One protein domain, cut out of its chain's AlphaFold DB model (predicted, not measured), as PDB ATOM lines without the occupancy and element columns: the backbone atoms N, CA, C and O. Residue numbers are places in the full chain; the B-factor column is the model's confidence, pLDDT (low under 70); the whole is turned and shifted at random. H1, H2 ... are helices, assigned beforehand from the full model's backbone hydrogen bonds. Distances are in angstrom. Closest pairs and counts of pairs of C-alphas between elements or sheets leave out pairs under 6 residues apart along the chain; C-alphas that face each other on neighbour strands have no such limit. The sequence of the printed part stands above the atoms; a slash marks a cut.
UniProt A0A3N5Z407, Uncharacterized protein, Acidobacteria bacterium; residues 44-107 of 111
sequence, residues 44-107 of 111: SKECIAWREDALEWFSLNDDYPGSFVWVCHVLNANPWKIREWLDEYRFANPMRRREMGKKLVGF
ATOM      1  N   SER A  44     438.628 307.466 432.970       84.69
ATOM      2  CA  SER A  44     437.581 307.692 433.971       84.69
ATOM      3  C   SER A  44     437.626 309.152 434.429       84.69
ATOM      4  O   SER A  44     438.673 309.800 434.361       84.69
ATOM      5  N   LYS A  45     436.500 309.669 434.937       85.88
ATOM      6  CA  LYS A  45     436.441 311.020 435.523       85.88
ATOM      7  C   LYS A  45     437.476 311.205 436.637       85.88
ATOM      8  O   LYS A  45     438.115 312.244 436.698       85.88
ATOM      9  N   GLU A  46     437.681 310.179 437.462       87.88
ATOM     10  CA  GLU A  46     438.690 310.183 438.527       87.88
ATOM     11  C   GLU A  46     440.112 310.279 437.970       87.88
ATOM     12  O   GLU A  46     440.897 311.092 438.437       87.88
ATOM     13  N   CYS A  47     440.444 309.513 436.925       87.81
ATOM     14  CA  CYS A  47     441.775 309.578 436.323       87.81
ATOM     15  C   CYS A  47     442.054 310.922 435.634       87.81
ATOM     16  O   CYS A  47     443.217 311.300 435.508       87.81
ATOM     17  N   ILE A  48     441.019 311.613 435.147       89.31
ATOM     18  CA  ILE A  48     441.151 312.977 434.619       89.31
ATOM     19  C   ILE A  48     441.428 313.945 435.771       89.31
ATOM     20  O   ILE A  48     442.414 314.668 435.697       89.31
ATOM     21  N   ALA A  49     440.639 313.882 436.850       91.94
ATOM     22  CA  ALA A  49     440.829 314.728 438.026       91.94
ATOM     23  C   ALA A  49     442.231 314.557 438.637       91.94
ATOM     24  O   ALA A  49     442.945 315.535 438.799       91.94
ATOM     25  N   TRP A  50     442.699 313.321 438.850       92.69
ATOM     26  CA  TRP A  50     444.051 313.081 439.378       92.69
ATOM     27  C   TRP A  50     445.155 313.630 438.474       92.69
ATOM     28  O   TRP A  50     446.179 314.108 438.955       92.69
ATOM     29  N   ARG A  51     444.964 313.564 437.152       93.31
ATOM     30  CA  ARG A  51     445.908 314.150 436.200       93.31
ATOM     31  C   ARG A  51     445.923 315.674 436.320       93.31
ATOM     32  O   ARG A  51     447.004 316.253 436.266       93.31
ATOM     33  N   GLU A  52     444.759 316.307 436.421       94.50
ATOM     34  CA  GLU A  52     444.631 317.760 436.583       94.50
ATOM     35  C   GLU A  52     445.255 318.222 437.903       94.50
ATOM     36  O   GLU A  52     446.127 319.088 437.867       94.50
ATOM     37  N   ASP A  53     444.936 317.555 439.015       96.12
ATOM     38  CA  ASP A  53     445.510 317.822 440.338       96.12
ATOM     39  C   ASP A  53     447.042 317.689 440.326       96.12
ATOM     40  O   ASP A  53     447.764 318.538 440.848       96.12
ATOM     41  N   ALA A  54     447.576 316.638 439.691       96.06
ATOM     42  CA  ALA A  54     449.019 316.442 439.581       96.06
ATOM     43  C   ALA A  54     449.687 317.538 438.734       96.06
ATOM     44  O   ALA A  54     450.762 318.027 439.089       96.06
ATOM     45  N   LEU A  55     449.069 317.935 437.614       96.44
ATOM     46  CA  LEU A  55     449.572 319.024 436.771       96.44
ATOM     47  C   LEU A  55     449.563 320.364 437.514       96.44
ATOM     48  O   LEU A  55     450.539 321.111 437.415       96.44
ATOM     49  N   GLU A  56     448.501 320.651 438.266       97.38
ATOM     50  CA  GLU A  56     448.424 321.825 439.132       97.38
ATOM     51  C   GLU A  56     449.538 321.786 440.182       97.38
ATOM     52  O   GLU A  56     450.321 322.732 440.272       97.38
ATOM     53  N   TRP A  57     449.704 320.663 440.884       97.88
ATOM     54  CA  TRP A  57     450.749 320.482 441.893       97.88
ATOM     55  C   TRP A  57     452.164 320.750 441.355       97.88
ATOM     56  O   TRP A  57     452.943 321.448 442.003       97.88
ATOM     57  N   PHE A  58     452.501 320.282 440.144       97.31
ATOM     58  CA  PHE A  58     453.793 320.592 439.510       97.31
ATOM     59  C   PHE A  58     453.973 322.087 439.195       97.31
ATOM     60  O   PHE A  58     455.109 322.569 439.117       97.31
ATOM     61  N   SER A  59     452.879 322.824 438.981       96.38
ATOM     62  CA  SER A  59     452.898 324.246 438.616       96.38
ATOM     63  C   SER A  59     453.062 325.189 439.812       96.38
ATOM     64  O   SER A  59     453.578 326.298 439.649       96.38
ATOM     65  N   LEU A  60     452.688 324.742 441.016       96.38
ATOM     66  CA  LEU A  60     452.790 325.526 442.245       96.38
ATOM     67  C   LEU A  60     454.255 325.741 442.662       96.38
ATOM     68  O   LEU A  60     455.124 324.895 442.445       96.38
ATOM     69  N   ASN A  61     454.538 326.911 443.239       95.25
ATOM     70  CA  ASN A  61     455.870 327.327 443.710       95.25
ATOM     71  C   ASN A  61     455.930 327.478 445.238       95.25
ATOM     72  O   ASN A  61     456.777 328.197 445.764       95.25
ATOM     73  N   ASP A  62     454.995 326.856 445.942       93.94
ATOM     74  CA  ASP A  62     454.984 326.795 447.396       93.94
ATOM     75  C   ASP A  62     456.050 325.827 447.927       93.94
ATOM     76  O   ASP A  62     456.483 324.915 447.231       93.94
ATOM     77  N   ASP A  63     456.483 326.051 449.171       92.44
ATOM     78  CA  ASP A  63     457.524 325.261 449.855       92.44
ATOM     79  C   ASP A  63     457.019 324.667 451.187       92.44
ATOM     80  O   ASP A  63     457.781 324.381 452.110       92.44
ATOM     81  N   TYR A  64     455.699 324.495 451.330       93.31
ATOM     82  CA  TYR A  64     455.137 323.801 452.493       93.31
ATOM     83  C   TYR A  64     455.364 322.281 452.391       93.31
ATOM     84  O   TYR A  64     455.489 321.752 451.284       93.31
ATOM     85  N   PRO A  65     455.380 321.529 453.507       94.94
ATOM     86  CA  PRO A  65     455.579 320.081 453.472       94.94
ATOM     87  C   PRO A  65     454.606 319.356 452.532       94.94
ATOM     88  O   PRO A  65     453.393 319.433 452.703       94.94
ATOM     89  N   GLY A  66     455.144 318.635 451.545       93.69
ATOM     90  CA  GLY A  66     454.368 317.924 450.521       93.69
ATOM     91  C   GLY A  66     454.112 318.706 449.226       93.69
ATOM     92  O   GLY A  66     453.658 318.108 448.251       93.69
ATOM     93  N   SER A  67     454.442 320.000 449.171       97.38
ATOM     94  CA  SER A  67     454.496 320.760 447.914       97.38
ATOM     95  C   SER A  67     455.580 320.237 446.967       97.38
ATOM     96  O   SER A  67     456.523 319.553 447.380       97.38
ATOM     97  N   PHE A  68     455.474 320.588 445.685       97.69
ATOM     98  CA  PHE A  68     456.452 320.190 444.676       97.69
ATOM     99  C   PHE A  68     457.857 320.731 444.961       97.69
ATOM    100  O   PHE A  68     458.833 319.973 444.883       97.69
ATOM    101  N   VAL A  69     457.981 322.011 445.326       97.06
ATOM    102  CA  VAL A  69     459.293 322.609 445.616       97.06
ATOM    103  C   VAL A  69     459.896 321.980 446.869       97.06
ATOM    104  O   VAL A  69     461.063 321.590 446.840       97.06
ATOM    105  N   TRP A  70     459.090 321.751 447.912       96.62
ATOM    106  CA  TRP A  70     459.544 321.052 449.115       96.62
ATOM    107  C   TRP A  70     460.033 319.631 448.813       96.62
ATOM    108  O   TRP A  70     461.092 319.215 449.288       96.62
ATOM    109  N   VAL A  71     459.301 318.879 447.982       96.31
ATOM    110  CA  VAL A  71     459.718 317.538 447.541       96.31
ATOM    111  C   VAL A  71     461.067 317.611 446.826       96.31
ATOM    112  O   VAL A  71     461.958 316.808 447.115       96.31
ATOM    113  N   CYS A  72     461.258 318.590 445.940       95.38
ATOM    114  CA  CYS A  72     462.536 318.797 445.268       95.38
ATOM    115  C   CYS A  72     463.657 319.134 446.258       95.38
ATOM    116  O   CYS A  72     464.729 318.537 446.176       95.38
ATOM    117  N   HIS A  73     463.410 320.004 447.240       94.31
ATOM    118  CA  HIS A  73     464.375 320.324 448.296       94.31
ATOM    119  C   HIS A  73     464.796 319.080 449.090       94.31
ATOM    120  O   HIS A  73     465.990 318.827 449.262       94.31
ATOM    121  N   VAL A  74     463.838 318.250 449.513       93.88
ATOM    122  CA  VAL A  74     464.108 316.993 450.233       93.88
ATOM    123  C   VAL A  74     464.926 316.017 449.385       93.88
ATOM    124  O   VAL A  74     465.787 315.300 449.900       93.88
ATOM    125  N   LEU A  75     464.675 315.968 448.078       92.50
ATOM    126  CA  LEU A  75     465.389 315.085 447.159       92.50
ATOM    127  C   LEU A  75     466.712 315.674 446.648       92.50
ATOM    128  O   LEU A  75     467.449 314.960 445.969       92.50
ATOM    129  N   ASN A  76     467.038 316.918 447.017       92.06
ATOM    130  CA  ASN A  76     468.139 317.699 446.451       92.06
ATOM    131  C   ASN A  76     468.065 317.772 444.914       92.06
ATOM    132  O   ASN A  76     469.073 317.622 444.224       92.06
ATOM    133  N   ALA A  77     466.848 317.956 444.405       91.75
ATOM    134  CA  ALA A  77     466.521 317.976 442.994       91.75
ATOM    135  C   ALA A  77     466.251 319.395 442.489       91.75
ATOM    136  O   ALA A  77     465.823 320.258 443.255       91.75
ATOM    137  N   ASN A  78     466.443 319.636 441.190       93.69
ATOM    138  CA  ASN A  78     466.086 320.921 440.582       93.69
ATOM    139  C   ASN A  78     464.622 320.919 440.078       93.69
ATOM    140  O   ASN A  78     464.337 320.232 439.090       93.69
ATOM    141  N   PRO A  79     463.715 321.738 440.659       95.06
ATOM    142  CA  PRO A  79     462.315 321.810 440.232       95.06
ATOM    143  C   PRO A  79     462.148 322.129 438.741       95.06
ATOM    144  O   PRO A  79     461.275 321.578 438.072       95.06
ATOM    145  N   TRP A  80     463.014 322.985 438.189       95.19
ATOM    146  CA  TRP A  80     462.954 323.395 436.787       95.19
ATOM    147  C   TRP A  80     463.237 322.247 435.828       95.19
ATOM    148  O   TRP A  80     462.529 322.105 434.839       95.19
ATOM    149  N   LYS A  81     464.218 321.391 436.138       94.44
ATOM    150  CA  LYS A  81     464.538 320.223 435.301       94.44
ATOM    151  C   LYS A  81     463.397 319.215 435.276       94.44
ATOM    152  O   LYS A  81     463.118 318.612 434.245       94.44
ATOM    153  N   ILE A  82     462.730 319.043 436.413       94.62
ATOM    154  CA  ILE A  82     461.581 318.147 436.524       94.62
ATOM    155  C   ILE A  82     460.389 318.696 435.724       94.62
ATOM    156  O   ILE A  82     459.752 317.938 434.992       94.62
ATOM    157  N   ARG A  83     460.121 320.007 435.799       95.56
ATOM    158  CA  ARG A  83     459.088 320.668 434.983       95.56
ATOM    159  C   ARG A  83     459.397 320.605 433.490       95.56
ATOM    160  O   ARG A  83     458.526 320.231 432.717       95.56
ATOM    161  N   GLU A  84     460.637 320.883 433.098       95.12
ATOM    162  CA  GLU A  84     461.092 320.775 431.708       95.12
ATOM    163  C   GLU A  84     460.891 319.354 431.167       95.12
ATOM    164  O   GLU A  84     460.350 319.170 430.078       95.12
ATOM    165  N   TRP A  85     461.244 318.335 431.958       94.06
ATOM    166  CA  TRP A  85     460.997 316.940 431.596       94.06
ATOM    167  C   TRP A  85     459.501 316.640 431.429       94.06
ATOM    168  O   TRP A  85     459.111 315.913 430.512       94.06
ATOM    169  N   LEU A  86     458.652 317.187 432.305       94.44
ATOM    170  CA  LEU A  86     457.202 317.017 432.225       94.44
ATOM    171  C   LEU A  86     456.619 317.699 430.981       94.44
ATOM    172  O   LEU A  86     455.793 317.100 430.291       94.44
ATOM    173  N   ASP A  87     457.062 318.911 430.660       94.88
ATOM    174  CA  ASP A  87     456.652 319.610 429.445       94.88
ATOM    175  C   ASP A  87     457.105 318.844 428.198       94.88
ATOM    176  O   ASP A  87     456.290 318.576 427.310       94.88
ATOM    177  N   GLU A  88     458.352 318.364 428.167       94.38
ATOM    178  CA  GLU A  88     458.842 317.486 427.101       94.38
ATOM    179  C   GLU A  88     457.944 316.251 426.945       94.38
ATOM    180  O   GLU A  88     457.553 315.913 425.827       94.38
ATOM    181  N   TYR A  89     457.567 315.598 428.049       92.75
ATOM    182  CA  TYR A  89     456.670 314.443 428.019       92.75
ATOM    183  C   TYR A  89     455.309 314.798 427.408       92.75
ATOM    184  O   TYR A  89     454.795 314.048 426.576       92.75
ATOM    185  N   ARG A  90     454.719 315.934 427.792       91.12
ATOM    186  CA  ARG A  90     453.384 316.356 427.335       91.12
ATOM    187  C   ARG A  90     453.351 316.659 425.839       91.12
ATOM    188  O   ARG A  90     452.385 316.285 425.174       91.12
ATOM    189  N   PHE A  91     454.406 317.273 425.307       93.56
ATOM    190  CA  PHE A  91     454.513 317.612 423.883       93.56
ATOM    191  C   PHE A  91     455.148 316.500 423.032       93.56
ATOM    192  O   PHE A  91     455.145 316.570 421.801       93.56
ATOM    193  N   ALA A  92     455.669 315.443 423.655       93.19
ATOM    194  CA  ALA A  92     456.280 314.327 422.957       93.19
ATOM    195  C   ALA A  92     455.267 313.462 422.184       93.19
ATOM    196  O   ALA A  92     454.133 313.184 422.599       93.19
ATOM    197  N   ASN A  93     455.733 312.920 421.058       93.88
ATOM    198  CA  ASN A  93     454.988 311.915 420.309       93.88
ATOM    199  C   ASN A  93     454.798 310.613 421.136       93.88
ATOM    200  O   ASN A  93     455.530 310.365 422.101       93.88
ATOM    201  N   PRO A  94     453.838 309.739 420.771       91.06
ATOM    202  CA  PRO A  94     453.535 308.525 421.540       91.06
ATOM    203  C   PRO A  94     454.692 307.520 421.693       91.06
ATOM    204  O   PRO A  94     454.666 306.693 422.607       91.06
ATOM    205  N   MET A  95     455.685 307.528 420.797       91.56
ATOM    206  CA  MET A  95     456.870 306.669 420.912       91.56
ATOM    207  C   MET A  95     457.806 307.202 422.001       91.56
ATOM    208  O   MET A  95     458.102 306.479 422.951       91.56
ATOM    209  N   ARG A  96     458.154 308.493 421.936       90.75
ATOM    210  CA  ARG A  96     458.997 309.169 422.935       90.75
ATOM    211  C   ARG A  96     458.355 309.155 424.327       90.75
ATOM    212  O   ARG A  96     459.027 308.831 425.300       90.75
ATOM    213  N   ARG A  97     457.034 309.355 424.436       91.06
ATOM    214  CA  ARG A  97     456.308 309.208 425.716       91.06
ATOM    215  C   ARG A  97     456.444 307.813 426.329       91.06
ATOM    216  O   ARG A  97     456.601 307.692 427.543       91.06
ATOM    217  N   ARG A  98     456.412 306.749 425.515       89.31
ATOM    218  CA  ARG A  98     456.624 305.373 425.999       89.31
ATOM    219  C   ARG A  98     458.043 305.164 426.521       89.31
ATOM    220  O   ARG A  98     458.211 304.489 427.531       89.31
ATOM    221  N   GLU A  99     459.050 305.731 425.865       89.38
ATOM    222  CA  GLU A  99     460.446 305.660 426.316       89.38
ATOM    223  C   GLU A  99     460.668 306.439 427.614       89.38
ATOM    224  O   GLU A  99     461.247 305.910 428.562       89.38
ATOM    225  N   MET A 100     460.141 307.661 427.696       90.44
ATOM    226  CA  MET A 100     460.187 308.488 428.902       90.44
ATOM    227  C   MET A 100     459.470 307.814 430.079       90.44
ATOM    228  O   MET A 100     460.019 307.748 431.176       90.44
ATOM    229  N   GLY A 101     458.299 307.211 429.847       87.12
ATOM    230  CA  GLY A 101     457.566 306.468 430.876       87.12
ATOM    231  C   GLY A 101     458.343 305.278 431.456       87.12
ATOM    232  O   GLY A 101     458.209 304.982 432.641       87.12
ATOM    233  N   LYS A 102     459.214 304.623 430.672       85.12
ATOM    234  CA  LYS A 102     460.098 303.554 431.185       85.12
ATOM    235  C   LYS A 102     461.141 304.092 432.167       85.12
ATOM    236  O   LYS A 102     461.429 303.423 433.156       85.12
ATOM    237  N   LYS A 103     461.662 305.303 431.936       83.06
ATOM    238  CA  LYS A 103     462.607 305.961 432.857       83.06
ATOM    239  C   LYS A 103     461.963 306.247 434.214       83.06
ATOM    240  O   LYS A 103     462.655 306.197 435.224       83.06
ATOM    241  N   LEU A 104     460.645 306.464 434.253       78.56
ATOM    242  CA  LEU A 104     459.896 306.654 435.495       78.56
ATOM    243  C   LEU A 104     459.900 305.412 436.393       78.56
ATOM    244  O   LEU A 104     460.075 305.521 437.601       78.56
ATOM    245  N   VAL A 105     459.725 304.224 435.800       69.25
ATOM    246  CA  VAL A 105     459.700 302.942 436.530       69.25
ATOM    247  C   VAL A 105     461.039 302.679 437.223       69.25
ATOM    248  O   VAL A 105     461.059 302.131 438.320       69.25
ATOM    249  N   GLY A 106     462.144 303.114 436.611       64.38
ATOM    250  CA  GLY A 106     463.481 303.079 437.210       64.38
ATOM    251  C   GLY A 106     463.870 304.338 437.993       64.38
ATOM    252  O   GLY A 106     465.009 304.416 438.440       64.38
ATOM    253  N   PHE A 107     462.978 305.329 438.109       70.69
ATOM    254  CA  PHE A 107     463.244 306.658 438.679       70.69
ATOM    255  C   PHE A 107     464.521 307.333 438.124       70.69
ATOM    256  O   PHE A 107     465.248 308.037 438.818       70.69
TER     257      PHE A 107
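This is residues 44 to 107 of the 111 residues of an uncharacterized protein of Acidobacteria bacterium (UniProt A0A3N5Z407). The longest helix, H1, and H3 make an open V with H2 near its closed end; H4 folds back on the far end of H3. Residues 44 to 53 and 102 to 107 stick out. The printed part, 64 residues with four named helices, H1 to H4 in order, is all helix and only just loose, close to compact: radius of gyration of the C-alphas 12.9 A, spans 35 by 29 by 19 A.

H1, residues 45 to 59, is close but not clearly touching H3, residues 79 to 91, opposite ways at a steep tilt of 42 degrees; their closest C-alphas, Phe 58 and Arg 83, are 7.0 A apart. H2, residues 68 to 75, only just touches H3, with 3 pairs of C-alphas within 8 A, closest Cys 72 and Pro 79, 5.9 A. H3 and H4, residues 94 to 105, form a hairpin, touching with residues 89 to 90 and 96 to 100 alone; the closest C-alphas, Tyr 89 and Arg 97, are 5.7 A apart. H1 and H4 are apart. Every O i to N i+4 pair is within hydrogen-bond range in H1, H2 and H3, and 7 of 8 in H4.

H1, 21.3 A long, begins at C-alpha 45 (436.441, 311.020, 435.523); H2 measures 10.6 A, H3 18.6 A; H4, 17.1 A, ends at C-alpha 105 (459.700, 302.942, 436.530).

The C-alphas farthest apart, Tyr 64 and Met 95, are 36.0 A apart. The printed part has no cut and no long link; residues 105 to 106 are under pLDDT 70.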